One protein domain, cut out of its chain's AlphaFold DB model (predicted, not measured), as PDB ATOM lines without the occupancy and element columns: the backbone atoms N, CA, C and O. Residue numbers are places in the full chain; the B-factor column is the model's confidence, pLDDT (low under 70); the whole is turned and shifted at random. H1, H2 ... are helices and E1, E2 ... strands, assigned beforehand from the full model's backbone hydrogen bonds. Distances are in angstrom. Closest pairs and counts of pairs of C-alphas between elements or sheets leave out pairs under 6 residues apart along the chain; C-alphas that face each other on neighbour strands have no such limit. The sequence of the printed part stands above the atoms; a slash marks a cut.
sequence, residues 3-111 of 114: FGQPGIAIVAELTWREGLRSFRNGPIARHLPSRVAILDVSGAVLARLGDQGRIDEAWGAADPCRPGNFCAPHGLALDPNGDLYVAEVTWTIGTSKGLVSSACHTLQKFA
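AT A GLANCE: This is residues 3 to 111 of the 114 residues of an uncharacterized protein of Chloroflexi bacterium (UniProt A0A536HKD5). With little regular structure, the domain is a small sandwich of two three-stranded antiparallel sheets, E1 E2 E3 and E4 E5 E6, face to face with strands crossed at 40 degrees; long loops extend beyond one end. The printed part has 109 residues, 34 in named elements, mostly strand, in the order E1 to E5, helix H1, E6. It is compact, with a radius of gyration of the C-alphas of 14.2 A and spans of 39 by 32 by 25 A.

IN THESE COORDINATES: E1 (residues 9 to 13) begins at C-alpha 9 (282.422, 240.402, 258.125). E2 is 35 to 39, E3 45 to 49, E4 73 to 78, 14.2 A long, E5 84 to 88, H1 90 to 93, and E6 107 to 110, ending at C-alpha 110 (295.250, 244.171, 266.505).

HOW THE PARTS SIT: E1 E2 E3 is a meander, each strand the antiparallel neighbour of the one before. Within hydrogen-bond range are N 11 and O 37, 2.8 A; N 38 and O 47, 2.9 A; N 77 and O 85, 3.0 A; N 86 and O 108, 2.9 A. The closest C-alphas of E1 and E4, Ala 12 and Pro 73, are 5.7 A apart. H1, too short for an O i to N i+4 pair, is on neither sheet.

THE WHOLE: Links E1 to E2, E3 to E4 and H1 to E6 are long. The printed part has no cut, and no printed residue is under 70 in pLDDT.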
ATOM      1  N   PHE A   3     286.661 238.242 255.987       96.75
ATOM      2  CA  PHE A   3     285.684 237.450 256.738       96.75
ATOM      3  C   PHE A   3     286.382 236.707 257.873       96.75
ATOM      4  O   PHE A   3     287.463 236.156 257.666       96.75
ATOM      5  N   GLY A   4     285.783 236.750 259.062       92.38
ATOM      6  CA  GLY A   4     286.304 236.101 260.263       92.38
ATOM      7  C   GLY A   4     285.641 234.753 260.517       92.38
ATOM      8  O   GLY A   4     285.462 233.949 259.604       92.38
ATOM      9  N   GLN A   5     285.255 234.518 261.772       92.69
ATOM     10  CA  GLN A   5     284.413 233.377 262.136       92.69
ATOM     11  C   GLN A   5     283.109 233.361 261.311       92.69
ATOM     12  O   GLN A   5     282.684 234.415 260.821       92.69
ATOM     13  N   PRO A   6     282.455 232.192 261.153       95.69
ATOM     14  CA  PRO A   6     281.207 232.086 260.409       95.69
ATOM     15  C   PRO A   6     280.199 233.163 260.814       95.69
ATOM     16  O   PRO A   6     279.853 233.307 261.983       95.69
ATOM     17  N   GLY A   7     279.745 233.926 259.823       96.06
ATOM     18  CA  GLY A   7     278.780 235.002 260.010       96.06
ATOM     19  C   GLY A   7     279.355 236.368 260.388       96.06
ATOM     20  O   GLY A   7     278.571 237.288 260.599       96.06
ATOM     21  N   ILE A   8     280.684 236.524 260.426       97.06
ATOM     22  CA  ILE A   8     281.352 237.799 260.708       97.06
ATOM     23  C   ILE A   8     282.046 238.357 259.463       97.06
ATOM     24  O   ILE A   8     282.930 237.724 258.879       97.06
ATOM     25  N   ALA A   9     281.705 239.597 259.109       98.06
ATOM     26  CA  ALA A   9     282.422 240.402 258.125       98.06
ATOM     27  C   ALA A   9     283.142 241.569 258.810       98.06
ATOM     28  O   ALA A   9     282.582 242.239 259.672       98.06
ATOM     29  N   ILE A  10     284.379 241.849 258.402       98.12
ATOM     30  CA  ILE A  10     285.171 242.980 258.890       98.12
ATOM     31  C   ILE A  10     285.444 243.919 257.715       98.12
ATOM     32  O   ILE A  10     286.060 243.545 256.711       98.12
ATOM     33  N   VAL A  11     284.970 245.156 257.822       98.19
ATOM     34  CA  VAL A  11     284.939 246.132 256.730       98.19
ATOM     35  C   VAL A  11     285.687 247.392 257.139       98.19
ATOM     36  O   VAL A  11     285.430 247.968 258.190       98.19
ATOM     37  N   ALA A  12     286.604 247.838 256.284       97.69
ATOM     38  CA  ALA A  12     287.248 249.131 256.447       97.69
ATOM     39  C   ALA A  12     286.291 250.239 255.988       97.69
ATOM     40  O   ALA A  12     285.727 250.172 254.894       97.69
ATOM     41  N   GLU A  13     286.120 251.253 256.826       95.12
ATOM     42  CA  GLU A  13     285.365 252.468 256.546       95.12
ATOM     43  C   GLU A  13     286.383 253.596 256.310       95.12
ATOM     44  O   GLU A  13     287.162 253.920 257.205       95.12
ATOM     45  N   LEU A  14     286.410 254.178 255.107       92.06
ATOM     46  CA  LEU A  14     287.303 255.298 254.789       92.06
ATOM     47  C   LEU A  14     286.715 256.637 255.240       92.06
ATOM     48  O   LEU A  14     285.505 256.862 255.149       92.06
ATOM     49  N   THR A  15     287.605 257.541 255.648       91.44
ATOM     50  CA  THR A  15     287.255 258.906 256.036       91.44
ATOM     51  C   THR A  15     286.585 259.685 254.905       91.44
ATOM     52  O   THR A  15     286.990 259.631 253.739       91.44
ATOM     53  N   TRP A  16     285.589 260.484 255.280       91.75
ATOM     54  CA  TRP A  16     285.038 261.552 254.459       91.75
ATOM     55  C   TRP A  16     285.155 262.864 255.215       91.75
ATOM     56  O   TRP A  16     284.683 262.976 256.336       91.75
ATOM     57  N   ARG A  17     285.744 263.881 254.597       88.69
ATOM     58  CA  ARG A  17     285.826 265.221 255.185       88.69
ATOM     59  C   ARG A  17     284.630 266.056 254.756       88.69
ATOM     60  O   ARG A  17     284.128 265.881 253.645       88.69
ATOM     61  N   GLU A  18     284.205 266.955 255.634       88.94
ATOM     62  CA  GLU A  18     283.194 267.957 255.307       88.94
ATOM     63  C   GLU A  18     283.570 268.708 254.020       88.94
ATOM     64  O   GLU A  18     284.747 268.952 253.743       88.94
ATOM     65  N   GLY A  19     282.573 268.982 253.179       89.31
ATOM     66  CA  GLY A  19     282.764 269.631 251.881       89.31
ATOM     67  C   GLY A  19     283.236 268.707 250.752       89.31
ATOM     68  O   GLY A  19     283.132 269.081 249.583       89.31
ATOM     69  N   LEU A  20     283.689 267.477 251.043       90.69
ATOM     70  CA  LEU A  20     283.885 266.470 249.995       90.69
ATOM     71  C   LEU A  20     282.539 266.016 249.416       90.69
ATOM     72  O   LEU A  20     281.472 266.239 249.988       90.69
ATOM     73  N   ARG A  21     282.588 265.328 248.272       93.88
ATOM     74  CA  ARG A  21     281.409 264.749 247.625       93.88
ATOM     75  C   ARG A  21     281.580 263.245 247.454       93.88
ATOM     76  O   ARG A  21     282.479 262.792 246.753       93.88
ATOM     77  N   SER A  22     280.687 262.481 248.071       91.25
ATOM     78  CA  SER A  22     280.533 261.055 247.818       91.25
ATOM     79  C   SER A  22     279.817 260.830 246.489       91.25
ATOM     80  O   SER A  22     278.774 261.431 246.229       91.25
ATOM     81  N   PHE A  23     280.331 259.905 245.675       89.94
ATOM     82  CA  PHE A  23     279.664 259.464 244.445       89.94
ATOM     83  C   PHE A  23     278.280 258.858 244.706       89.94
ATOM     84  O   PHE A  23     277.413 258.927 243.842       89.94
ATOM     85  N   ARG A  24     278.072 258.270 245.894       91.31
ATOM     86  CA  ARG A  24     276.812 257.627 246.283       91.31
ATOM     87  C   ARG A  24     275.908 258.561 247.084       91.31
ATOM     88  O   ARG A  24     274.722 258.644 246.800       91.31
ATOM     89  N   ASN A  25     276.468 259.235 248.088       89.19
ATOM     90  CA  ASN A  25     275.682 259.947 249.103       89.19
ATOM     91  C   ASN A  25     275.654 261.470 248.898       89.19
ATOM     92  O   ASN A  25     275.028 262.177 249.680       89.19
ATOM     93  N   GLY A  26     276.322 261.990 247.863       94.50
ATOM     94  CA  GLY A  26     276.378 263.425 247.605       94.50
ATOM     95  C   GLY A  26     277.312 264.177 248.565       94.50
ATOM     96  O   GLY A  26     278.317 263.611 249.009       94.50
ATOM     97  N   PRO A  27     277.056 265.473 248.822       95.44
ATOM     98  CA  PRO A  27     277.897 266.305 249.681       95.44
ATOM     99  C   PRO A  27     278.023 265.758 251.106       95.44
ATOM    100  O   PRO A  27     277.051 265.301 251.704       95.44
ATOM    101  N   ILE A  28     279.227 265.838 251.664       93.69
ATOM    102  CA  ILE A  28     279.524 265.419 253.030       93.69
ATOM    103  C   ILE A  28     279.274 266.595 253.974       93.69
ATOM    104  O   ILE A  28     280.001 267.586 253.941       93.69
ATOM    105  N   ALA A  29     278.243 266.468 254.811       90.12
ATOM    106  CA  ALA A  29     277.792 267.523 255.723       90.12
ATOM    107  C   ALA A  29     278.636 267.665 257.000       90.12
ATOM    108  O   ALA A  29     278.547 268.676 257.679       90.12
ATOM    109  N   ARG A  30     279.403 266.633 257.362       88.38
ATOM    110  CA  ARG A  30     280.326 266.636 258.504       88.38
ATOM    111  C   ARG A  30     281.405 265.590 258.295       88.38
ATOM    112  O   ARG A  30     281.178 264.629 257.557       88.38
ATOM    113  N   HIS A  31     282.530 265.730 258.984       89.38
ATOM    114  CA  HIS A  31     283.567 264.710 258.945       89.38
ATOM    115  C   HIS A  31     283.038 263.336 259.397       89.38
ATOM    116  O   HIS A  31     282.313 263.212 260.384       89.38
ATOM    117  N   LEU A  32     283.407 262.298 258.654       91.06
ATOM    118  CA  LEU A  32     283.196 260.896 258.971       91.06
ATOM    119  C   LEU A  32     284.585 260.264 259.124       91.06
ATOM    120  O   LEU A  32     285.353 260.276 258.160       91.06
ATOM    121  N   PRO A  33     284.928 259.737 260.302       92.69
ATOM    122  CA  PRO A  33     286.260 259.217 260.568       92.69
ATOM    123  C   PRO A  33     286.479 257.870 259.879       92.69
ATOM    124  O   PRO A  33     285.533 257.119 259.619       92.69
ATOM    125  N   SER A  34     287.748 257.558 259.631       94.81
ATOM    126  CA  SER A  34     288.167 256.222 259.221       94.81
ATOM    127  C   SER A  34     288.047 255.244 260.392       94.81
ATOM    128  O   SER A  34     288.474 255.541 261.509       94.81
ATOM    129  N   ARG A  35     287.479 254.063 260.141       96.75
ATOM    130  CA  ARG A  35     287.238 253.024 261.154       96.75
ATOM    131  C   ARG A  35     287.342 251.636 260.539       96.75
ATOM    132  O   ARG A  35     287.400 251.477 259.321       96.75
ATOM    133  N   VAL A  36     287.292 250.619 261.385       98.00
ATOM    134  CA  VAL A  36     287.029 249.241 260.961       98.00
ATOM    135  C   VAL A  36     285.766 248.758 261.659       98.00
ATOM    136  O   VAL A  36     285.708 248.746 262.885       98.00
ATOM    137  N   ALA A  37     284.749 248.385 260.889       97.94
ATOM    138  CA  ALA A  37     283.491 247.855 261.397       97.94
ATOM    139  C   ALA A  37     283.481 246.327 261.360       97.94
ATOM    140  O   ALA A  37     283.949 245.715 260.400       97.94
ATOM    141  N   ILE A  38     282.909 245.729 262.396       97.50
ATOM    142  CA  ILE A  38     282.640 244.296 262.501       97.50
ATOM    143  C   ILE A  38     281.131 244.133 262.371       97.50
ATOM    144  O   ILE A  38     280.385 244.768 263.119       97.50
ATOM    145  N   LEU A  39     280.687 243.327 261.413       98.44
ATOM    146  CA  LEU A  39     279.282 243.155 261.069       98.44
ATOM    147  C   LEU A  39     278.863 241.690 261.139       98.44
ATOM    148  O   LEU A  39     279.674 240.801 260.872       98.44
ATOM    149  N   ASP A  40     277.589 241.464 261.443       98.00
ATOM    150  CA  ASP A  40     276.950 240.158 261.289       98.00
ATOM    151  C   ASP A  40     276.421 239.921 259.858       98.00
ATOM    152  O   ASP A  40     276.510 240.783 258.977       98.00
ATOM    153  N   VAL A  41     275.827 238.745 259.629       96.88
ATOM    154  CA  VAL A  41     275.236 238.340 258.337       96.88
ATOM    155  C   VAL A  41     274.078 239.217 257.865       96.88
ATOM    156  O   VAL A  41     273.781 239.230 256.672       96.88
ATOM    157  N   SER A  42     273.414 239.934 258.772       97.69
ATOM    158  CA  SER A  42     272.340 240.870 258.428       97.69
ATOM    159  C   SER A  42     272.879 242.246 258.022       97.69
ATOM    160  O   SER A  42     272.130 243.084 257.520       97.69
ATOM    161  N   GLY A  43     274.182 242.477 258.213       96.56
ATOM    162  CA  GLY A  43     274.826 243.772 258.036       96.56
ATOM    163  C   GLY A  43     274.702 244.682 259.258       96.56
ATOM    164  O   GLY A  43     275.025 245.867 259.157       96.56
ATOM    165  N   ALA A  44     274.254 244.170 260.409       98.25
ATOM    166  CA  ALA A  44     274.247 244.947 261.640       98.25
ATOM    167  C   ALA A  44     275.679 245.114 262.158       98.25
ATOM    168  O   ALA A  44     276.472 244.173 262.167       98.25
ATOM    169  N   VAL A  45     276.020 246.331 262.587       98.06
ATOM    170  CA  VAL A  45     277.344 246.643 263.136       98.06
ATOM    171  C   VAL A  45     277.406 246.165 264.583       98.06
ATOM    172  O   VAL A  45     276.747 246.733 265.450       98.06
ATOM    173  N   LEU A  46     278.231 245.154 264.837       97.12
ATOM    174  CA  LEU A  46     278.474 244.594 266.166       97.12
ATOM    175  C   LEU A  46     279.481 245.433 266.958       97.12
ATOM    176  O   LEU A  46     279.341 245.610 268.164       97.12
ATOM    177  N   ALA A  47     280.505 245.950 266.277       95.75
ATOM    178  CA  ALA A  47     281.540 246.780 266.884       95.75
ATOM    179  C   ALA A  47     282.251 247.651 265.843       95.75
ATOM    180  O   ALA A  47     282.210 247.380 264.640       95.75
ATOM    181  N   ARG A  48     282.942 248.692 266.320       96.44
ATOM    182  CA  ARG A  48     283.862 249.502 265.516       96.44
ATOM    183  C   ARG A  48     285.181 249.713 266.245       96.44
ATOM    184  O   ARG A  48     285.192 250.011 267.434       96.44
ATOM    185  N   LEU A  49     286.272 249.589 265.501       96.19
ATOM    186  CA  LEU A  49     287.614 249.982 265.910       96.19
ATOM    187  C   LEU A  49     287.935 251.360 265.325       96.19
ATOM    188  O   LEU A  49     287.482 251.694 264.225       96.19
ATOM    189  N   GLY A  50     288.776 252.117 266.024       95.69
ATOM    190  CA  GLY A  50     289.190 253.461 265.628       95.69
ATOM    191  C   GLY A  50     288.326 254.577 266.196       95.69
ATOM    192  O   GLY A  50     287.418 254.341 266.997       95.69
ATOM    193  N   ASP A  51     288.666 255.800 265.787       94.31
ATOM    194  CA  ASP A  51     288.052 257.055 266.237       94.31
ATOM    195  C   ASP A  51     288.007 257.215 267.770       94.31
ATOM    196  O   ASP A  51     287.044 257.701 268.354       94.31
ATOM    197  N   GLN A  52     289.057 256.750 268.452       92.88
ATOM    198  CA  GLN A  52     289.188 256.827 269.905       92.88
ATOM    199  C   GLN A  52     290.084 257.994 270.319       92.88
ATOM    200  O   GLN A  52     291.171 258.186 269.768       92.88
ATOM    201  N   GLY A  53     289.686 258.700 271.375       91.50
ATOM    202  CA  GLY A  53     290.463 259.784 271.977       91.50
ATOM    203  C   GLY A  53     289.760 261.134 271.886       91.50
ATOM    204  O   GLY A  53     288.551 261.210 271.679       91.50
ATOM    205  N   ARG A  54     290.527 262.210 272.093       91.00
ATOM    206  CA  ARG A  54     290.000 263.573 271.993       91.00
ATOM    207  C   ARG A  54     289.659 263.870 270.536       91.00
ATOM    208  O   ARG A  54     290.515 263.728 269.669       91.00
ATOM    209  N   ILE A  55     288.428 264.311 270.315       89.44
ATOM    210  CA  ILE A  55     287.986 264.833 269.028       89.44
ATOM    211  C   ILE A  55     288.639 266.195 268.816       89.44
ATOM    212  O   ILE A  55     288.549 267.077 269.674       89.44
ATOM    213  N   ASP A  56     289.326 266.336 267.691       82.25
ATOM    214  CA  ASP A  56     289.814 267.620 267.218       82.25
ATOM    215  C   ASP A  56     288.658 268.357 266.528       82.25
ATOM    216  O   ASP A  56     287.953 267.785 265.700       82.25
ATOM    217  N   GLU A  57     288.418 269.614 266.901       77.25
ATOM    218  CA  GLU A  57     287.277 270.391 266.400       77.25
ATOM    219  C   GLU A  57     287.410 270.759 264.917       77.25
ATOM    220  O   GLU A  57     286.399 270.872 264.227       77.25
ATOM    221  N   ALA A  58     288.635 270.897 264.401       71.50
ATOM    222  CA  ALA A  58     288.881 271.155 262.984       71.50
ATOM    223  C   ALA A  58     288.696 269.887 262.138       71.50
ATOM    224  O   ALA A  58     288.311 269.957 260.969       71.50
ATOM    225  N   TRP A  59     288.959 268.722 262.728       71.44
ATOM    226  CA  TRP A  59     288.808 267.432 262.067       71.44
ATOM    227  C   TRP A  59     287.452 266.780 262.288       71.44
ATOM    228  O   TRP A  59     287.074 265.940 261.483       71.44
ATOM    229  N   GLY A  60     286.723 267.109 263.352       83.12
ATOM    230  CA  GLY A  60     285.509 266.393 263.749       83.12
ATOM    231  C   GLY A  60     285.740 264.900 264.031       83.12
ATOM    232  O   GLY A  60     284.791 264.120 263.970       83.12
ATOM    233  N   ALA A  61     286.989 264.502 264.294       88.31
ATOM    234  CA  ALA A  61     287.430 263.128 264.534       88.31
ATOM    235  C   ALA A  61     288.641 263.091 265.477       88.31
ATOM    236  O   ALA A  61     289.304 264.109 265.693       88.31
ATOM    237  N   ALA A  62     288.933 261.916 266.037       93.12
ATOM    238  CA  ALA A  62     290.168 261.702 266.789       93.12
ATOM    239  C   ALA A  62     291.402 261.624 265.866       93.12
ATOM    240  O   ALA A  62     291.279 261.338 264.674       93.12
ATOM    241  N   ASP A  63     292.600 261.825 266.434       92.56
ATOM    242  CA  ASP A  63     293.868 261.748 265.693       92.56
ATOM    243  C   ASP A  63     293.987 260.411 264.926       92.56
ATOM    244  O   ASP A  63     294.046 259.349 265.563       92.56
ATOM    245  N   PRO A  64     294.042 260.435 263.580       93.19
ATOM    246  CA  PRO A  64     294.128 259.228 262.764       93.19
ATOM    247  C   PRO A  64     295.439 258.452 262.949       93.19
ATOM    248  O   PRO A  64     295.473 257.252 262.685       93.19
ATOM    249  N   CYS A  65     296.513 259.105 263.400       94.44
ATOM    250  CA  CYS A  65     297.833 258.491 263.566       94.44
ATOM    251  C   CYS A  65     298.048 257.881 264.949       94.44
ATOM    252  O   CYS A  65     299.062 257.219 265.186       94.44
ATOM    253  N   ARG A  66     297.095 258.068 265.866       95.12
ATOM    254  CA  ARG A  66     297.116 257.410 267.167       95.12
ATOM    255  C   ARG A  66     297.029 255.887 266.981       95.12
ATOM    256  O   ARG A  66     296.209 255.430 266.181       95.12
ATOM    257  N   PRO A  67     297.790 255.082 267.748       96.00
ATOM    258  CA  PRO A  67     297.621 253.634 267.752       96.00
ATOM    259  C   PRO A  67     296.169 253.236 268.032       96.00
ATOM    260  O   PRO A  67     295.549 253.708 268.991       96.00
ATOM    261  N   GLY A  68     295.632 252.372 267.179       96.12
ATOM    262  CA  GLY A  68     294.245 251.925 267.233       96.12
ATOM    263  C   GLY A  68     293.245 252.799 266.472       96.12
ATOM    264  O   GLY A  68     292.113 252.357 266.300       96.12
ATOM    265  N   ASN A  69     293.647 253.986 266.000       96.44
ATOM    266  CA  ASN A  69     292.905 254.796 265.028       96.44
ATOM    267  C   ASN A  69     293.471 254.584 263.625       96.44
ATOM    268  O   ASN A  69     294.477 253.899 263.458       96.44
ATOM    269  N   PHE A  70     292.813 255.155 262.617       96.75
ATOM    270  CA  PHE A  70     293.186 254.937 261.226       96.75
ATOM    271  C   PHE A  70     293.174 256.242 260.439       96.75
ATOM    272  O   PHE A  70     292.253 257.049 260.568       96.75
ATOM    273  N   CYS A  71     294.153 256.414 259.558       95.31
ATOM    274  CA  CYS A  71     294.134 257.440 258.526       95.31
ATOM    275  C   CYS A  71     293.302 256.966 257.335       95.31
ATOM    276  O   CYS A  71     292.357 257.643 256.917       95.31
ATOM    277  N   ALA A  72     293.618 255.783 256.807       96.06
ATOM    278  CA  ALA A  72     293.020 255.280 255.575       96.06
ATOM    279  C   ALA A  72     293.080 253.746 255.486       96.06
ATOM    280  O   ALA A  72     293.800 253.215 254.633       96.06
ATOM    281  N   PRO A  73     292.333 253.023 256.340       97.69
ATOM    282  CA  PRO A  73     292.361 251.570 256.364       97.69
ATOM    283  C   PRO A  73     291.803 251.040 255.043       97.69
ATOM    284  O   PRO A  73     290.731 251.450 254.597       97.69
ATOM    285  N   HIS A  74     292.550 250.150 254.391       96.25
ATOM    286  CA  HIS A  74     292.200 249.666 253.055       96.25
ATOM    287  C   HIS A  74     292.417 248.158 252.913       96.25
ATOM    288  O   HIS A  74     291.512 247.434 252.488       96.25
ATOM    289  N   GLY A  75     293.602 247.671 253.286       97.62
ATOM    290  CA  GLY A  75     293.907 246.243 253.330       97.62
ATOM    291  C   GLY A  75     293.543 245.663 254.692       97.62
ATOM    292  O   GLY A  75     293.891 246.249 255.711       97.62
ATOM    293  N   LEU A  76     292.856 244.521 254.708       98.50
ATOM    294  CA  LEU A  76     292.534 243.781 255.928       98.50
ATOM    295  C   LEU A  76     292.924 242.316 255.743       98.50
ATOM    296  O   LEU A  76     292.612 241.736 254.703       98.50
ATOM    297  N   ALA A  77     293.552 241.725 256.753       98.38
ATOM    298  CA  ALA A  77     293.843 240.297 256.805       98.38
ATOM    299  C   ALA A  77     293.684 239.772 258.235       98.38
ATOM    300  O   ALA A  77     293.934 240.503 259.191       98.38
ATOM    301  N   LEU A  78     293.280 238.511 258.364       97.81
ATOM    302  CA  LEU A  78     293.241 237.792 259.634       97.81
ATOM    303  C   LEU A  78     294.279 236.673 259.605       97.81
ATOM    304  O   LEU A  78     294.465 236.041 258.563       97.81
ATOM    305  N   ASP A  79     294.929 236.422 260.736       96.31
ATOM    306  CA  ASP A  79     295.715 235.203 260.933       96.31
ATOM    307  C   ASP A  79     294.888 234.105 261.641       96.31
ATOM    308  O   ASP A  79     293.757 234.359 262.068       96.31
ATOM    309  N   PRO A  80     295.409 232.867 261.763       94.06
ATOM    310  CA  PRO A  80     294.686 231.773 262.417       94.06
ATOM    311  C   PRO A  80     294.357 231.994 263.901       94.06
ATOM    312  O   PRO A  80     293.470 231.319 264.414       94.06
ATOM    313  N   ASN A  81     295.036 232.921 264.589       94.12
ATOM    314  CA  ASN A  81     294.714 233.279 265.974       94.12
ATOM    315  C   ASN A  81     293.557 234.290 266.048       94.12
ATOM    316  O   ASN A  81     293.070 234.594 267.134       94.12
ATOM    317  N   GLY A  82     293.108 234.805 264.899       94.06
ATOM    318  CA  GLY A  82     292.095 235.848 264.806       94.06
ATOM    319  C   GLY A  82     292.661 237.261 264.923       94.06
ATOM    320  O   GLY A  82     291.874 238.207 264.985       94.06
ATOM    321  N   ASP A  83     293.987 237.436 264.930       96.81
ATOM    322  CA  ASP A  83     294.575 238.771 264.957       96.81
ATOM    323  C   ASP A  83     294.306 239.485 263.628       96.81
ATOM    324  O   ASP A  83     294.469 238.914 262.546       96.81
ATOM    325  N   LEU A  84     293.919 240.757 263.712       97.81
ATOM    326  CA  LEU A  84     293.597 241.588 262.558       97.81
ATOM    327  C   LEU A  84     294.791 242.457 262.166       97.81
ATOM    328  O   LEU A  84     295.297 243.249 262.958       97.81
ATOM    329  N   TYR A  85     295.182 242.371 260.902       98.56
ATOM    330  CA  TYR A  85     296.194 243.216 260.282       98.56
ATOM    331  C   TYR A  85     295.488 244.229 259.388       98.56
ATOM    332  O   TYR A  85     294.682 243.858 258.529       98.56
ATOM    333  N   VAL A  86     295.789 245.510 259.589       98.62
ATOM    334  CA  VAL A  86     295.178 246.626 258.863       98.62
ATOM    335  C   VAL A  86     296.271 247.407 258.152       98.62
ATOM    336  O   VAL A  86     297.114 248.014 258.805       98.62
ATOM    337  N   ALA A  87     296.257 247.379 256.822       98.25
ATOM    338  CA  ALA A  87     297.151 248.159 255.975       98.25
ATOM    339  C   ALA A  87     296.446 249.424 255.476       98.25
ATOM    340  O   ALA A  87     295.274 249.385 255.074       98.25
ATOM    341  N   GLU A  88     297.173 250.536 255.466       97.81
ATOM    342  CA  GLU A  88     296.626 251.864 255.216       97.81
ATOM    343  C   GLU A  88     297.271 252.539 254.007       97.81
ATOM    344  O   GLU A  88     298.485 252.502 253.808       97.81
ATOM    345  N   VAL A  89     296.451 253.222 253.207       96.81
ATOM    346  CA  VAL A  89     296.912 254.053 252.081       96.81
ATOM    347  C   VAL A  89     297.172 255.496 252.538       96.81
ATOM    348  O   VAL A  89     296.719 256.468 251.932       96.81
ATOM    349  N   THR A  90     297.911 255.637 253.643       96.12
ATOM    350  CA  THR A  90     298.129 256.900 254.373       96.12
ATOM    351  C   THR A  90     298.705 258.008 253.491       96.12
ATOM    352  O   THR A  90     298.295 259.164 253.599       96.12
ATOM    353  N   TRP A  91     299.590 257.665 252.547       96.12
ATOM    354  CA  TRP A  91     300.215 258.649 251.662       96.12
ATOM    355  C   TRP A  91     299.202 259.428 250.815       96.12
ATOM    356  O   TRP A  91     299.200 260.661 250.815       96.12
ATOM    357  N   THR A  92     298.331 258.730 250.085       93.69
ATOM    358  CA  THR A  92     297.418 259.353 249.111       93.69
ATOM    359  C   THR A  92     296.254 260.072 249.790       93.69
ATOM    360  O   THR A  92     295.738 261.067 249.270       93.69
ATOM    361  N   ILE A  93     295.833 259.590 250.960       91.81
ATOM    362  CA  ILE A  93     294.708 260.166 251.698       91.81
ATOM    363  C   ILE A  93     295.148 261.307 252.612       91.81
ATOM    364  O   ILE A  93     294.470 262.335 252.618       91.81
ATOM    365  N   GLY A  94     296.267 261.149 253.323       92.50
ATOM    366  CA  GLY A  94     296.716 262.057 254.373       92.50
ATOM    367  C   GLY A  94     298.028 262.779 254.057       92.50
ATOM    368  O   GLY A  94     298.040 264.000 253.895       92.50
ATOM    369  N   THR A  95     299.139 262.039 253.974       95.50
ATOM    370  CA  THR A  95     300.496 262.622 254.001       95.50
ATOM    371  C   THR A  95     300.772 263.554 252.825       95.50
ATOM    372  O   THR A  95     301.218 264.678 253.030       95.50
ATOM    373  N   SER A  96     300.449 263.144 251.594       96.12
ATOM    374  CA  SER A  96     300.676 263.965 250.387       96.12
ATOM    375  C   SER A  96     299.878 265.275 250.370       96.12
ATOM    376  O   SER A  96     300.157 266.160 249.567       96.12
ATOM    377  N   LYS A  97     298.889 265.404 251.262       92.06
ATOM    378  CA  LYS A  97     298.032 266.582 251.424       92.06
ATOM    379  C   LYS A  97     298.381 267.398 252.673       92.06
ATOM    380  O   LYS A  97     297.644 268.321 253.001       92.06
ATOM    381  N   GLY A  98     299.450 267.037 253.391       92.75
ATOM    382  CA  GLY A  98     299.873 267.704 254.628       92.75
ATOM    383  C   GLY A  98     298.906 267.528 255.803       92.75
ATOM    384  O   GLY A  98     298.940 268.310 256.744       92.75
ATOM    385  N   LEU A  99     298.019 266.534 255.741       89.56
ATOM    386  CA  LEU A  99     296.946 266.347 256.723       89.56
ATOM    387  C   LEU A  99     297.370 265.529 257.938       89.56
ATOM    388  O   LEU A  99     296.790 265.653 259.010       89.56
ATOM    389  N   VAL A 100     298.347 264.655 257.738       92.19
ATOM    390  CA  VAL A 100     298.927 263.812 258.773       92.19
ATOM    391  C   VAL A 100     300.434 263.787 258.595       92.19
ATOM    392  O   VAL A 100     300.944 263.989 257.488       92.19
ATOM    393  N   SER A 101     301.144 263.504 259.683       94.12
ATOM    394  CA  SER A 101     302.596 263.338 259.674       94.12
ATOM    395  C   SER A 101     303.039 262.253 258.683       94.12
ATOM    396  O   SER A 101     302.349 261.253 258.483       94.12
ATOM    397  N   SER A 102     304.233 262.392 258.106       94.88
ATOM    398  CA  SER A 102     304.880 261.309 257.351       94.88
ATOM    399  C   SER A 102     305.239 260.103 258.223       94.88
ATOM    400  O   SER A 102     305.501 259.030 257.691       94.88
ATOM    401  N   ALA A 103     305.243 260.272 259.548       96.12
ATOM    402  CA  ALA A 103     305.413 259.194 260.518       96.12
ATOM    403  C   ALA A 103     304.091 258.501 260.899       96.12
ATOM    404  O   ALA A 103     304.100 257.599 261.733       96.12
ATOM    405  N   CYS A 104     302.954 258.925 260.330       96.19
ATOM    406  CA  CYS A 104     301.683 258.238 260.532       96.19
ATOM    407  C   CYS A 104     301.813 256.784 260.073       96.19
ATOM    408  O   CYS A 104     302.387 256.509 259.016       96.19
ATOM    409  N   HIS A 105     301.305 255.856 260.879       97.44
ATOM    410  CA  HIS A 105     301.434 254.435 260.591       97.44
ATOM    411  C   HIS A 105     300.758 254.073 259.252       97.44
ATOM    412  O   HIS A 105     299.856 254.748 258.745       97.44
ATOM    413  N   THR A 106     301.279 253.020 258.626       97.50
ATOM    414  CA  THR A 106     300.768 252.460 257.361       97.50
ATOM    415  C   THR A 106     300.342 251.002 257.511       97.50
ATOM    416  O   THR A 106     299.773 250.416 256.590       97.50
ATOM    417  N   LEU A 107     300.623 250.406 258.670       97.94
ATOM    418  CA  LEU A 107     300.276 249.044 259.033       97.94
ATOM    419  C   LEU A 107     300.102 248.970 260.548       97.94
ATOM    420  O   LEU A 107     300.953 249.445 261.302       97.94
ATOM    421  N   GLN A 108     299.031 248.321 260.985       98.19
ATOM    422  CA  GLN A 108     298.773 248.032 262.391       98.19
ATOM    423  C   GLN A 108     298.323 246.580 262.564       98.19
ATOM    424  O   GLN A 108     297.621 246.032 261.713       98.19
ATOM    425  N   LYS A 109     298.710 245.970 263.688       97.56
ATOM    426  CA  LYS A 109     298.226 244.660 264.137       97.56
ATOM    427  C   LYS A 109     297.357 244.842 265.382       97.56
ATOM    428  O   LYS A 109     297.771 245.503 266.330       97.56
ATOM    429  N   PHE A 110     296.192 244.208 265.393       96.50
ATOM    430  CA  PHE A 110     295.250 244.171 266.505       96.50
ATOM    431  C   PHE A 110     295.135 242.735 266.993       96.50
ATOM    432  O   PHE A 110     294.656 241.870 266.264       96.50
ATOM    433  N   ALA A 111     295.589 242.493 268.219       95.25
ATOM    434  CA  ALA A 111     295.494 241.174 268.820       95.25
ATOM    435  C   ALA A 111     294.037 240.842 269.167       95.25
ATOM    436  O   ALA A 111     293.346 241.663 269.787       95.25
TER     437      ALA A 111